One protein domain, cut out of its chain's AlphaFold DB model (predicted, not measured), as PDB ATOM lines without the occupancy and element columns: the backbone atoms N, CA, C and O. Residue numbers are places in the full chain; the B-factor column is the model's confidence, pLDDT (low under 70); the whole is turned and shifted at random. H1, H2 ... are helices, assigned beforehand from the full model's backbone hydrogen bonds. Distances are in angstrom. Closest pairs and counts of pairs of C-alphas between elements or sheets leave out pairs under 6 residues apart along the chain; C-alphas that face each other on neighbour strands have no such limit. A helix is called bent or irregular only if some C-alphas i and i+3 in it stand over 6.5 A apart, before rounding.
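Overview. This is residues 4 to 87 of the 279 residues of an uncharacterized protein of Salinisphaera sp (UniProt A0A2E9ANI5). An open, lopsided U of helices: the long, straight helix H3 makes one arm, the shorter H1 makes the other and runs roughly the reverse way, and the loop of residues 29 to 36 with the small helix H2 makes the bend that joins them at one end. The two arms leave a gap between them, and H3 runs on well past the first printed residue of H1, with residues 55 to 87 sticking out as a bare helical shaft. The printed part has 84 residues with three named helices in the order H1, H2, H3 along the chain and no named strand, and the class is all helix. The whole is extended, with a radius of gyration of the C-alphas of 22.8 A, and the C-alphas span 78 by 26 by 14 A along their three main axes.

Along the chain. The longest helix is H3, residues 48 to 87, with 40 residues and 57.4 A from its first to its last C-alpha. It begins at C-alpha 48, at (-18.766, -47.870, 32.791), and ends at C-alpha 87, at (-4.866, -53.632, -22.592), which is the last printed residue. Before it comes the short helix H2, residues 37 to 46, with 10 residues. The first helix is H1, residues 4 to 28, with 25 residues and 36.5 A from first to last C-alpha. Its C-alpha 4 is at (-30.300, -50.177, 4.979), and its C-alpha 28 is at (-33.844, -48.360, 41.299). No helix is bent or irregular.

Arrangement. H3 touches no helix. H3 and H1 are apart, with no C-alpha of the one within 8 A of the other. Along H1 the z values rise from 4.979 at C-alpha 4 to 41.299 at C-alpha 28, while along H3 they fall from 32.791 at C-alpha 48 to -22.592 at C-alpha 87. H2 and H3 meet only through their link, a tight one with 1 residue, Phe 47, between them. H1 and H2 are near each other, with 5 pairs of C-alphas within 10 A; their closest C-alphas are 8.0 A apart. The link from H1 to H2 is short, with 8 residues between them, Ala 29 to Ser 36. In H1, H2 and H3 every pair of O of residue i and N of residue i+4 is within hydrogen-bond range.

Size, cuts and confidence. The outline of the C-alphas is a rod. The two C-alphas farthest apart are those of Lys 33, in the link between H1 and H2, and Leu 87, where H3 ends, at 78.6 A. The first and last printed C-alphas, those of Lys 4 and Leu 87, are 37.7 A apart. Three stretches stand free: residues 4 to 13, which belong to H1; residues 30 to 38, of which 37 and 38 belong to H2; and residues 55 to 87, which belong to H3. The printed part has no cut, and neither of its two links is long. The mean pLDDT of the printed part is 83.8, with 93 for H3, 82 for H1 and 67 for H2. The model's confidence is low, under 70, for 14 residues, 31 to 44, which take in part of the link from H1 to H2 and part of H2. The printed part is one domain, residues 4 to 87 of a full chain of 279 residues.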
ATOM      1  N   LYS A   4     -29.561 -51.298   4.379       72.75
ATOM      2  CA  LYS A   4     -30.300 -50.177   4.979       72.75
ATOM      3  C   LYS A   4     -31.266 -50.618   6.085       72.75
ATOM      4  O   LYS A   4     -31.313 -50.003   7.143       72.75
ATOM      5  N   LYS A   5     -32.012 -51.708   5.866       79.19
ATOM      6  CA  LYS A   5     -32.956 -52.263   6.853       79.19
ATOM      7  C   LYS A   5     -32.225 -52.872   8.050       79.19
ATOM      8  O   LYS A   5     -32.693 -52.737   9.172       79.19
ATOM      9  N   LEU A   6     -31.081 -53.517   7.810       81.00
ATOM     10  CA  LEU A   6     -30.245 -54.083   8.873       81.00
ATOM     11  C   LEU A   6     -29.625 -52.979   9.739       81.00
ATOM     12  O   LEU A   6     -29.701 -53.049  10.959       81.00
ATOM     13  N   SER A   7     -29.103 -51.924   9.108       78.88
ATOM     14  CA  SER A   7     -28.524 -50.771   9.812       78.88
ATOM     15  C   SER A   7     -29.557 -50.067  10.694       78.88
ATOM     16  O   SER A   7     -29.287 -49.793  11.857       78.88
ATOM     17  N   PHE A   8     -30.768 -49.838  10.174       84.69
ATOM     18  CA  PHE A   8     -31.855 -49.230  10.947       84.69
ATOM     19  C   PHE A   8     -32.254 -50.082  12.162       84.69
ATOM     20  O   PHE A   8     -32.454 -49.551  13.251       84.69
ATOM     21  N   LEU A   9     -32.316 -51.407  11.994       86.50
ATOM     22  CA  LEU A   9     -32.646 -52.338  13.072       86.50
ATOM     23  C   LEU A   9     -31.558 -52.376  14.159       86.50
ATOM     24  O   LEU A   9     -31.886 -52.369  15.343       86.50
ATOM     25  N   LEU A  10     -30.278 -52.356  13.773       84.06
ATOM     26  CA  LEU A  10     -29.155 -52.313  14.716       84.06
ATOM     27  C   LEU A  10     -29.124 -51.001  15.509       84.06
ATOM     28  O   LEU A  10     -29.006 -51.033  16.732       84.06
ATOM     29  N   ILE A  11     -29.290 -49.856  14.837       85.69
ATOM     30  CA  ILE A  11     -29.316 -48.536  15.489       85.69
ATOM     31  C   ILE A  11     -30.498 -48.441  16.462       85.69
ATOM     32  O   ILE A  11     -30.316 -48.046  17.613       85.69
ATOM     33  N   GLY A  12     -31.697 -48.855  16.035       88.06
ATOM     34  CA  GLY A  12     -32.880 -48.883  16.899       88.06
ATOM     35  C   GLY A  12     -32.705 -49.794  18.118       88.06
ATOM     36  O   GLY A  12     -33.096 -49.419  19.222       88.06
ATOM     37  N   GLY A  13     -32.060 -50.951  17.941       86.19
ATOM     38  CA  GLY A  13     -31.733 -51.873  19.030       86.19
ATOM     39  C   GLY A  13     -30.777 -51.272  20.063       86.19
ATOM     40  O   GLY A  13     -31.042 -51.363  21.259       86.19
ATOM     41  N   VAL A  14     -29.708 -50.601  19.621       85.19
ATOM     42  CA  VAL A  14     -28.757 -49.920  20.523       85.19
ATOM     43  C   VAL A  14     -29.453 -48.824  21.329       85.19
ATOM     44  O   VAL A  14     -29.287 -48.762  22.546       85.19
ATOM     45  N   ILE A  15     -30.280 -47.999  20.677       86.44
ATOM     46  CA  ILE A  15     -31.053 -46.938  21.339       86.44
ATOM     47  C   ILE A  15     -31.968 -47.537  22.414       86.44
ATOM     48  O   ILE A  15     -31.970 -47.072  23.552       86.44
ATOM     49  N   LEU A  16     -32.700 -48.602  22.083       88.44
ATOM     50  CA  LEU A  16     -33.598 -49.279  23.017       88.44
ATOM     51  C   LEU A  16     -32.854 -49.845  24.236       88.44
ATOM     52  O   LEU A  16     -33.318 -49.663  25.358       88.44
ATOM     53  N   VAL A  17     -31.686 -50.467  24.044       85.00
ATOM     54  CA  VAL A  17     -30.855 -50.985  25.148       85.00
ATOM     55  C   VAL A  17     -30.405 -49.859  26.085       85.00
ATOM     56  O   VAL A  17     -30.504 -50.005  27.303       85.00
ATOM     57  N   VAL A  18     -29.972 -48.720  25.538       83.50
ATOM     58  CA  VAL A  18     -29.569 -47.550  26.338       83.50
ATOM     59  C   VAL A  18     -30.755 -46.980  27.123       83.50
ATOM     60  O   VAL A  18     -30.621 -46.714  28.317       83.50
ATOM     61  N   PHE A  19     -31.928 -46.845  26.492       85.50
ATOM     62  CA  PHE A  19     -33.144 -46.363  27.158       85.50
ATOM     63  C   PHE A  19     -33.627 -47.307  28.264       85.50
ATOM     64  O   PHE A  19     -33.959 -46.842  29.354       85.50
ATOM     65  N   LEU A  20     -33.645 -48.621  28.016       85.88
ATOM     66  CA  LEU A  20     -34.038 -49.618  29.017       85.88
ATOM     67  C   LEU A  20     -33.079 -49.628  30.209       85.88
ATOM     68  O   LEU A  20     -33.521 -49.703  31.358       85.88
ATOM     69  N   TYR A  21     -31.776 -49.508  29.958       82.00
ATOM     70  CA  TYR A  21     -30.782 -49.433  31.022       82.00
ATOM     71  C   TYR A  21     -30.932 -48.154  31.857       82.00
ATOM     72  O   TYR A  21     -30.992 -48.229  33.084       82.00
ATOM     73  N   ALA A  22     -31.096 -46.995  31.212       80.00
ATOM     74  CA  ALA A  22     -31.348 -45.731  31.904       80.00
ATOM     75  C   ALA A  22     -32.638 -45.780  32.744       80.00
ATOM     76  O   ALA A  22     -32.628 -45.379  33.907       80.00
ATOM     77  N   ALA A  23     -33.728 -46.334  32.196       83.25
ATOM     78  CA  ALA A  23     -34.985 -46.524  32.919       83.25
ATOM     79  C   ALA A  23     -34.817 -47.444  34.140       83.25
ATOM     80  O   ALA A  23     -35.363 -47.156  35.204       83.25
ATOM     81  N   THR A  24     -34.021 -48.511  34.015       80.19
ATOM     82  CA  THR A  24     -33.718 -49.428  35.126       80.19
ATOM     83  C   THR A  24     -33.012 -48.702  36.270       80.19
ATOM     84  O   THR A  24     -33.401 -48.867  37.426       80.19
ATOM     85  N   ILE A  25     -32.028 -47.845  35.972       74.56
ATOM     86  CA  ILE A  25     -31.347 -47.065  37.016       74.56
ATOM     87  C   ILE A  25     -32.303 -46.050  37.662       74.56
ATOM     88  O   ILE A  25     -32.314 -45.926  38.884       74.56
ATOM     89  N   VAL A  26     -33.142 -45.361  36.878       77.12
ATOM     90  CA  VAL A  26     -34.128 -44.393  37.404       77.12
ATOM     91  C   VAL A  26     -35.118 -45.058  38.365       77.12
ATOM     92  O   VAL A  26     -35.401 -44.503  39.424       77.12
ATOM     93  N   VAL A  27     -35.614 -46.253  38.027       80.31
ATOM     94  CA  VAL A  27     -36.534 -47.016  38.886       80.31
ATOM     95  C   VAL A  27     -35.851 -47.456  40.184       80.31
ATOM     96  O   VAL A  27     -36.452 -47.345  41.249       80.31
ATOM     97  N   LEU A  28     -34.599 -47.921  40.118       73.44
ATOM     98  CA  LEU A  28     -33.844 -48.360  41.299       73.44
ATOM     99  C   LEU A  28     -33.401 -47.203  42.208       73.44
ATOM    100  O   LEU A  28     -33.229 -47.404  43.408       73.44
ATOM    101  N   ALA A  29     -33.221 -45.998  41.662       71.00
ATOM    102  CA  ALA A  29     -32.749 -44.822  42.396       71.00
ATOM    103  C   ALA A  29     -33.873 -43.984  43.043       71.00
ATOM    104  O   ALA A  29     -33.588 -42.987  43.712       71.00
ATOM    105  N   TRP A  30     -35.147 -44.343  42.847       71.75
ATOM    106  CA  TRP A  30     -36.289 -43.570  43.346       71.75
ATOM    107  C   TRP A  30     -36.771 -44.037  44.736       71.75
ATOM    108  O   TRP A  30     -36.954 -45.239  44.930       71.75
ATOM    109  N   PRO A  31     -37.086 -43.133  45.695       66.56
ATOM    110  CA  PRO A  31     -37.008 -41.671  45.631       66.56
ATOM    111  C   PRO A  31     -35.617 -41.137  46.005       66.56
ATOM    112  O   PRO A  31     -35.021 -41.545  47.003       66.56
ATOM    113  N   LEU A  32     -35.126 -40.165  45.233       61.62
ATOM    114  CA  LEU A  32     -33.841 -39.505  45.474       61.62
ATOM    115  C   LEU A  32     -33.899 -38.718  46.792       61.62
ATOM    116  O   LEU A  32     -34.552 -37.679  46.867       61.62
ATOM    117  N   LYS A  33     -33.235 -39.218  47.842       60.47
ATOM    118  CA  LYS A  33     -33.248 -38.581  49.171       60.47
ATOM    119  C   LYS A  33     -32.349 -37.342  49.274       60.47
ATOM    120  O   LYS A  33     -32.671 -36.474  50.073       60.47
ATOM    121  N   GLU A  34     -31.300 -37.212  48.453       60.56
ATOM    122  CA  GLU A  34     -30.444 -36.012  48.392       60.56
ATOM    123  C   GLU A  34     -29.845 -35.793  46.988       60.56
ATOM    124  O   GLU A  34     -29.205 -36.684  46.418       60.56
ATOM    125  N   LEU A  35     -30.014 -34.584  46.435       60.88
ATOM    126  CA  LEU A  35     -29.389 -34.138  45.182       60.88
ATOM    127  C   LEU A  35     -27.952 -33.661  45.452       60.88
ATOM    128  O   LEU A  35     -27.661 -32.469  45.447       60.88
ATOM    129  N   SER A  36     -27.056 -34.607  45.722       65.94
ATOM    130  CA  SER A  36     -25.620 -34.349  45.857       65.94
ATOM    131  C   SER A  36     -24.889 -34.664  44.551       65.94
ATOM    132  O   SER A  36     -25.177 -35.669  43.897       65.94
ATOM    133  N   ILE A  37     -23.893 -33.847  44.199       62.66
ATOM    134  CA  ILE A  37     -22.984 -34.073  43.058       62.66
ATOM    135  C   ILE A  37     -22.341 -35.472  43.137       62.66
ATOM    136  O   ILE A  37     -22.132 -36.114  42.109       62.66
ATOM    137  N   ALA A  38     -22.106 -35.990  44.349       65.56
ATOM    138  CA  ALA A  38     -21.552 -37.327  44.563       65.56
ATOM    139  C   ALA A  38     -22.472 -38.456  44.053       65.56
ATOM    140  O   ALA A  38     -21.991 -39.429  43.481       65.56
ATOM    141  N   ASN A  39     -23.796 -38.310  44.181       65.19
ATOM    142  CA  ASN A  39     -24.756 -39.312  43.701       65.19
ATOM    143  C   ASN A  39     -24.853 -39.313  42.166       65.19
ATOM    144  O   ASN A  39     -25.016 -40.368  41.556       65.19
ATOM    145  N   PHE A  40     -24.686 -38.147  41.531       66.38
ATOM    146  CA  PHE A  40     -24.576 -38.043  40.073       66.38
ATOM    147  C   PHE A  40     -23.267 -38.640  39.538       66.38
ATOM    148  O   PHE A  40     -23.272 -39.223  38.455       66.38
ATOM    149  N   ALA A  41     -22.171 -38.555  40.299       65.06
ATOM    150  CA  ALA A  41     -20.908 -39.202  39.943       65.06
ATOM    151  C   ALA A  41     -21.036 -40.739  39.938       65.06
ATOM    152  O   ALA A  41     -20.695 -41.376  38.947       65.06
ATOM    153  N   VAL A  42     -21.637 -41.330  40.978       66.88
ATOM    154  CA  VAL A  42     -21.880 -42.789  41.061       66.88
ATOM    155  C   VAL A  42     -22.868 -43.278  39.988       66.88
ATOM    156  O   VAL A  42     -22.731 -44.381  39.447       66.88
ATOM    157  N   PHE A  43     -23.851 -42.446  39.632       67.69
ATOM    158  CA  PHE A  43     -24.747 -42.712  38.504       67.69
ATOM    159  C   PHE A  43     -23.980 -42.767  37.174       67.69
ATOM    160  O   PHE A  43     -24.194 -43.687  36.388       67.69
ATOM    161  N   GLY A  44     -23.054 -41.830  36.940       66.12
ATOM    162  CA  GLY A  44     -22.162 -41.842  35.777       66.12
ATOM    163  C   GLY A  44     -21.253 -43.076  35.730       66.12
ATOM    164  O   GLY A  44     -21.152 -43.714  34.682       66.12
ATOM    165  N   ASP A  45     -20.682 -43.472  36.870       71.81
ATOM    166  CA  ASP A  45     -19.806 -44.649  36.987       71.81
ATOM    167  C   ASP A  45     -20.523 -45.968  36.648       71.81
ATOM    168  O   ASP A  45     -19.910 -46.897  36.114       71.81
ATOM    169  N   SER A  46     -21.839 -46.050  36.871       73.94
ATOM    170  CA  SER A  46     -22.637 -47.243  36.542       73.94
ATOM    171  C   SER A  46     -22.639 -47.550  35.036       73.94
ATOM    172  O   SER A  46     -22.616 -48.715  34.636       73.94
ATOM    173  N   PHE A  47     -22.550 -46.522  34.180       76.75
ATOM    174  CA  PHE A  47     -22.452 -46.694  32.726       76.75
ATOM    175  C   PHE A  47     -21.095 -47.238  32.259       76.75
ATOM    176  O   PHE A  47     -20.969 -47.597  31.085       76.75
ATOM    177  N   GLY A  48     -20.094 -47.360  33.138       75.38
ATOM    178  CA  GLY A  48     -18.766 -47.870  32.791       75.38
ATOM    179  C   GLY A  48     -18.794 -49.271  32.167       75.38
ATOM    180  O   GLY A  48     -18.060 -49.536  31.212       75.38
ATOM    181  N   PHE A  49     -19.699 -50.149  32.625       77.06
ATOM    182  CA  PHE A  49     -19.882 -51.485  32.043       77.06
ATOM    183  C   PHE A  49     -20.412 -51.424  30.602       77.06
ATOM    184  O   PHE A  49     -19.847 -52.056  29.708       77.06
ATOM    185  N   LEU A  50     -21.460 -50.630  30.355       80.06
ATOM    186  CA  LEU A  50     -22.009 -50.444  29.009       80.06
ATOM    187  C   LEU A  50     -21.012 -49.759  28.078       80.06
ATOM    188  O   LEU A  50     -20.863 -50.179  26.934       80.06
ATOM    189  N   SER A  51     -20.316 -48.732  28.566       81.25
ATOM    190  CA  SER A  51     -19.277 -48.032  27.812       81.25
ATOM    191  C   SER A  51     -18.179 -49.005  27.378       81.25
ATOM    192  O   SER A  51     -17.862 -49.068  26.193       81.25
ATOM    193  N   SER A  52     -17.699 -49.855  28.289       86.31
ATOM    194  CA  SER A  52     -16.693 -50.879  27.987       86.31
ATOM    195  C   SER A  52     -17.194 -51.918  26.975       86.31
ATOM    196  O   SER A  52     -16.462 -52.288  26.056       86.31
ATOM    197  N   LEU A  53     -18.452 -52.359  27.097       84.12
ATOM    198  CA  LEU A  53     -19.069 -53.305  26.163       84.12
ATOM    199  C   LEU A  53     -19.210 -52.705  24.756       84.12
ATOM    200  O   LEU A  53     -18.832 -53.347  23.775       84.12
ATOM    201  N   PHE A  54     -19.704 -51.469  24.642       85.75
ATOM    202  CA  PHE A  54     -19.812 -50.776  23.358       85.75
ATOM    203  C   PHE A  54     -18.440 -50.494  22.743       85.75
ATOM    204  O   PHE A  54     -18.280 -50.686  21.540       85.75
ATOM    205  N   SER A  55     -17.436 -50.114  23.540       88.44
ATOM    206  CA  SER A  55     -16.058 -49.945  23.065       88.44
ATOM    207  C   SER A  55     -15.466 -51.254  22.536       88.44
ATOM    208  O   SER A  55     -14.865 -51.254  21.462       88.44
ATOM    209  N   GLY A  56     -15.685 -52.382  23.223       89.38
ATOM    210  CA  GLY A  56     -15.256 -53.702  22.753       89.38
ATOM    211  C   GLY A  56     -15.942 -54.118  21.446       89.38
ATOM    212  O   GLY A  56     -15.275 -54.534  20.500       89.38
ATOM    213  N   LEU A  57     -17.263 -53.940  21.353       87.56
ATOM    214  CA  LEU A  57     -18.030 -54.235  20.137       87.56
ATOM    215  C   LEU A  57     -17.636 -53.328  18.962       87.56
ATOM    216  O   LEU A  57     -17.508 -53.811  17.837       87.56
ATOM    217  N   ALA A  58     -17.397 -52.038  19.208       89.81
ATOM    218  CA  ALA A  58     -16.911 -51.104  18.196       89.81
ATOM    219  C   ALA A  58     -15.520 -51.503  17.686       89.81
ATOM    220  O   ALA A  58     -15.276 -51.475  16.480       89.81
ATOM    221  N   PHE A  59     -14.629 -51.939  18.583       93.62
ATOM    222  CA  PHE A  59     -13.304 -52.427  18.214       93.62
ATOM    223  C   PHE A  59     -13.377 -53.698  17.354       93.62
ATOM    224  O   PHE A  59     -12.713 -53.780  16.323       93.62
ATOM    225  N   VAL A  60     -14.248 -54.651  17.704       93.56
ATOM    226  CA  VAL A  60     -14.509 -55.843  16.876       93.56
ATOM    227  C   VAL A  60     -15.069 -55.454  15.503       93.56
ATOM    228  O   VAL A  60     -14.590 -55.951  14.485       93.56
ATOM    229  N   GLY A  61     -16.033 -54.530  15.446       92.00
ATOM    230  CA  GLY A  61     -16.581 -54.020  14.185       92.00
ATOM    231  C   GLY A  61     -15.529 -53.339  13.301       92.00
ATOM    232  O   GLY A  61     -15.523 -53.522  12.083       92.00
ATOM    233  N   LEU A  62     -14.593 -52.609  13.912       95.31
ATOM    234  CA  LEU A  62     -13.459 -51.993  13.226       95.31
ATOM    235  C   LEU A  62     -12.483 -53.045  12.682       95.31
ATOM    236  O   LEU A  62     -12.086 -52.944  11.524       95.31
ATOM    237  N   ILE A  63     -12.155 -54.089  13.453       94.62
ATOM    238  CA  ILE A  63     -11.319 -55.206  12.976       94.62
ATOM    239  C   ILE A  63     -11.963 -55.889  11.767       94.62
ATOM    240  O   ILE A  63     -11.295 -56.084  10.754       94.62
ATOM    241  N   ILE A  64     -13.256 -56.224  11.850       94.06
ATOM    242  CA  ILE A  64     -13.991 -56.851  10.740       94.06
ATOM    243  C   ILE A  64     -13.926 -55.961   9.498       94.06
ATOM    244  O   ILE A  64     -13.635 -56.443   8.405       94.06
ATOM    245  N   THR A  65     -14.132 -54.655   9.674       94.56
ATOM    246  CA  THR A  65     -14.075 -53.680   8.582       94.56
ATOM    247  C   THR A  65     -12.685 -53.629   7.944       94.56
ATOM    248  O   THR A  65     -12.586 -53.657   6.723       94.56
ATOM    249  N   ILE A  66     -11.608 -53.618   8.738       95.50
ATOM    250  CA  ILE A  66     -10.224 -53.636   8.229       95.50
ATOM    251  C   ILE A  66      -9.946 -54.915   7.434       95.50
ATOM    252  O   ILE A  66      -9.324 -54.857   6.373       95.50
ATOM    253  N   VAL A  67     -10.409 -56.070   7.922       95.38
ATOM    254  CA  VAL A  67     -10.252 -57.348   7.213       95.38
ATOM    255  C   VAL A  67     -10.991 -57.310   5.873       95.38
ATOM    256  O   VAL A  67     -10.388 -57.601   4.845       95.38
ATOM    257  N   MET A  68     -12.245 -56.849   5.857       95.38
ATOM    258  CA  MET A  68     -13.019 -56.701   4.619       95.38
ATOM    259  C   MET A  68     -12.364 -55.725   3.632       95.38
ATOM    260  O   MET A  68     -12.262 -56.028   2.446       95.38
ATOM    261  N   GLN A  69     -11.880 -54.575   4.111       95.50
ATOM    262  CA  GLN A  69     -11.186 -53.584   3.280       95.50
ATOM    263  C   GLN A  69      -9.894 -54.144   2.678       95.50
ATOM    264  O   GLN A  69      -9.574 -53.860   1.525       95.50
ATOM    265  N   LYS A  70      -9.144 -54.956   3.434       96.50
ATOM    266  CA  LYS A  70      -7.940 -55.626   2.931       96.50
ATOM    267  C   LYS A  70      -8.274 -56.583   1.785       96.50
ATOM    268  O   LYS A  70      -7.558 -56.579   0.783       96.50
ATOM    269  N   ASP A  71      -9.336 -57.370   1.927       95.88
ATOM    270  CA  ASP A  71      -9.770 -58.312   0.894       95.88
ATOM    271  C   ASP A  71     -10.279 -57.572  -0.355       95.88
ATOM    272  O   ASP A  71      -9.924 -57.933  -1.476       95.88
ATOM    273  N   GLU A  72     -11.022 -56.475  -0.183       97.12
ATOM    274  CA  GLU A  72     -11.463 -55.619  -1.292       97.12
ATOM    275  C   GLU A  72     -10.280 -55.000  -2.050       97.12
ATOM    276  O   GLU A  72     -10.234 -55.062  -3.279       97.12
ATOM    277  N   LEU A  73      -9.275 -54.478  -1.340       97.62
ATOM    278  CA  LEU A  73      -8.050 -53.957  -1.957       97.62
ATOM    279  C   LEU A  73      -7.260 -55.047  -2.691       97.62
ATOM    280  O   LEU A  73      -6.643 -54.767  -3.722       97.62
ATOM    281  N   ALA A  74      -7.251 -56.280  -2.176       96.69
ATOM    282  CA  ALA A  74      -6.629 -57.408  -2.861       96.69
ATOM    283  C   ALA A  74      -7.354 -57.711  -4.183       96.69
ATOM    284  O   ALA A  74      -6.705 -57.754  -5.228       96.69
ATOM    285  N   MET A  75      -8.688 -57.799  -4.158       97.50
ATOM    286  CA  MET A  75      -9.503 -58.001  -5.361       97.50
ATOM    287  C   MET A  75      -9.334 -56.863  -6.379       97.50
ATOM    288  O   MET A  75      -9.132 -57.128  -7.560       97.50
ATOM    289  N   GLN A  76      -9.329 -55.600  -5.937       95.62
ATOM    290  CA  GLN A  76      -9.092 -54.445  -6.812       95.62
ATOM    291  C   GLN A  76      -7.707 -54.492  -7.474       95.62
ATOM    292  O   GLN A  76      -7.566 -54.183  -8.656       95.62
ATOM    293  N   ARG A  77      -6.664 -54.895  -6.733       97.75
ATOM    294  CA  ARG A  77      -5.316 -55.062  -7.298       97.75
ATOM    295  C   ARG A  77      -5.274 -56.155  -8.356       97.75
ATOM    296  O   ARG A  77      -4.558 -55.996  -9.343       97.75
ATOM    297  N   ASP A  78      -5.996 -57.249  -8.152       97.69
ATOM    298  CA  ASP A  78      -6.040 -58.346  -9.116       97.69
ATOM    299  C   ASP A  78      -6.838 -57.970 -10.370       97.69
ATOM    300  O   ASP A  78      -6.362 -58.216 -11.479       97.69
ATOM    301  N   GLU A  79      -7.951 -57.253 -10.220       97.88
ATOM    302  CA  GLU A  79      -8.699 -56.670 -11.339       97.88
ATOM    303  C   GLU A  79      -7.821 -55.715 -12.168       97.88
ATOM    304  O   GLU A  79      -7.739 -55.840 -13.388       97.88
ATOM    305  N   LEU A  80      -7.054 -54.826 -11.521       98.06
ATOM    306  CA  LEU A  80      -6.117 -53.935 -12.218       98.06
ATOM    307  C   LEU A  80      -5.030 -54.699 -12.990       98.06
ATOM    308  O   LEU A  80      -4.619 -54.265 -14.068       98.06
ATOM    309  N   LYS A  81      -4.545 -55.833 -12.468       97.88
ATOM    310  CA  LYS A  81      -3.587 -56.682 -13.198       97.88
ATOM    311  C   LYS A  81      -4.233 -57.307 -14.434       97.88
ATOM    312  O   LYS A  81      -3.589 -57.351 -15.481       97.88
ATOM    313  N   LEU A  82      -5.471 -57.788 -14.322       97.94
ATOM    314  CA  LEU A  82      -6.214 -58.354 -15.451       97.94
ATOM    315  C   LEU A  82      -6.480 -57.293 -16.525       97.94
ATOM    316  O   LEU A  82      -6.213 -57.547 -17.697       97.94
ATOM    317  N   GLN A  83      -6.892 -56.087 -16.128       97.12
ATOM    318  CA  GLN A  83      -7.109 -54.962 -17.044       97.12
ATOM    319  C   GLN A  83      -5.832 -54.556 -17.786       97.12
ATOM    320  O   GLN A  83      -5.874 -54.343 -18.996       97.12
ATOM    321  N   ARG A  84      -4.682 -54.507 -17.101       97.75
ATOM    322  CA  ARG A  84      -3.390 -54.224 -17.752       97.75
ATOM    323  C   ARG A  84      -3.038 -55.265 -18.811       97.75
ATOM    324  O   ARG A  84      -2.706 -54.890 -19.927       97.75
ATOM    325  N   ARG A  85      -3.184 -56.556 -18.496       97.75
ATOM    326  CA  ARG A  85      -2.936 -57.642 -19.463       97.75
ATOM    327  C   ARG A  85      -3.885 -57.578 -20.658       97.75
ATOM    328  O   ARG A  85      -3.464 -57.803 -21.789       97.75
ATOM    329  N   ALA A  86      -5.160 -57.268 -20.419       97.56
ATOM    330  CA  ALA A  86      -6.138 -57.096 -21.488       97.56
ATOM    331  C   ALA A  86      -5.768 -55.918 -22.404       97.56
ATOM    332  O   ALA A  86      -5.830 -56.057 -23.624       97.56
ATOM    333  N   LEU A  87      -5.321 -54.795 -21.832       98.00
ATOM    334  CA  LEU A  87      -4.866 -53.632 -22.592       98.00
ATOM    335  C   LEU A  87      -3.605 -53.938 -23.412       98.00
ATOM    336  O   LEU A  87      -3.554 -53.596 -24.587       98.00
TER     337      LEU A  87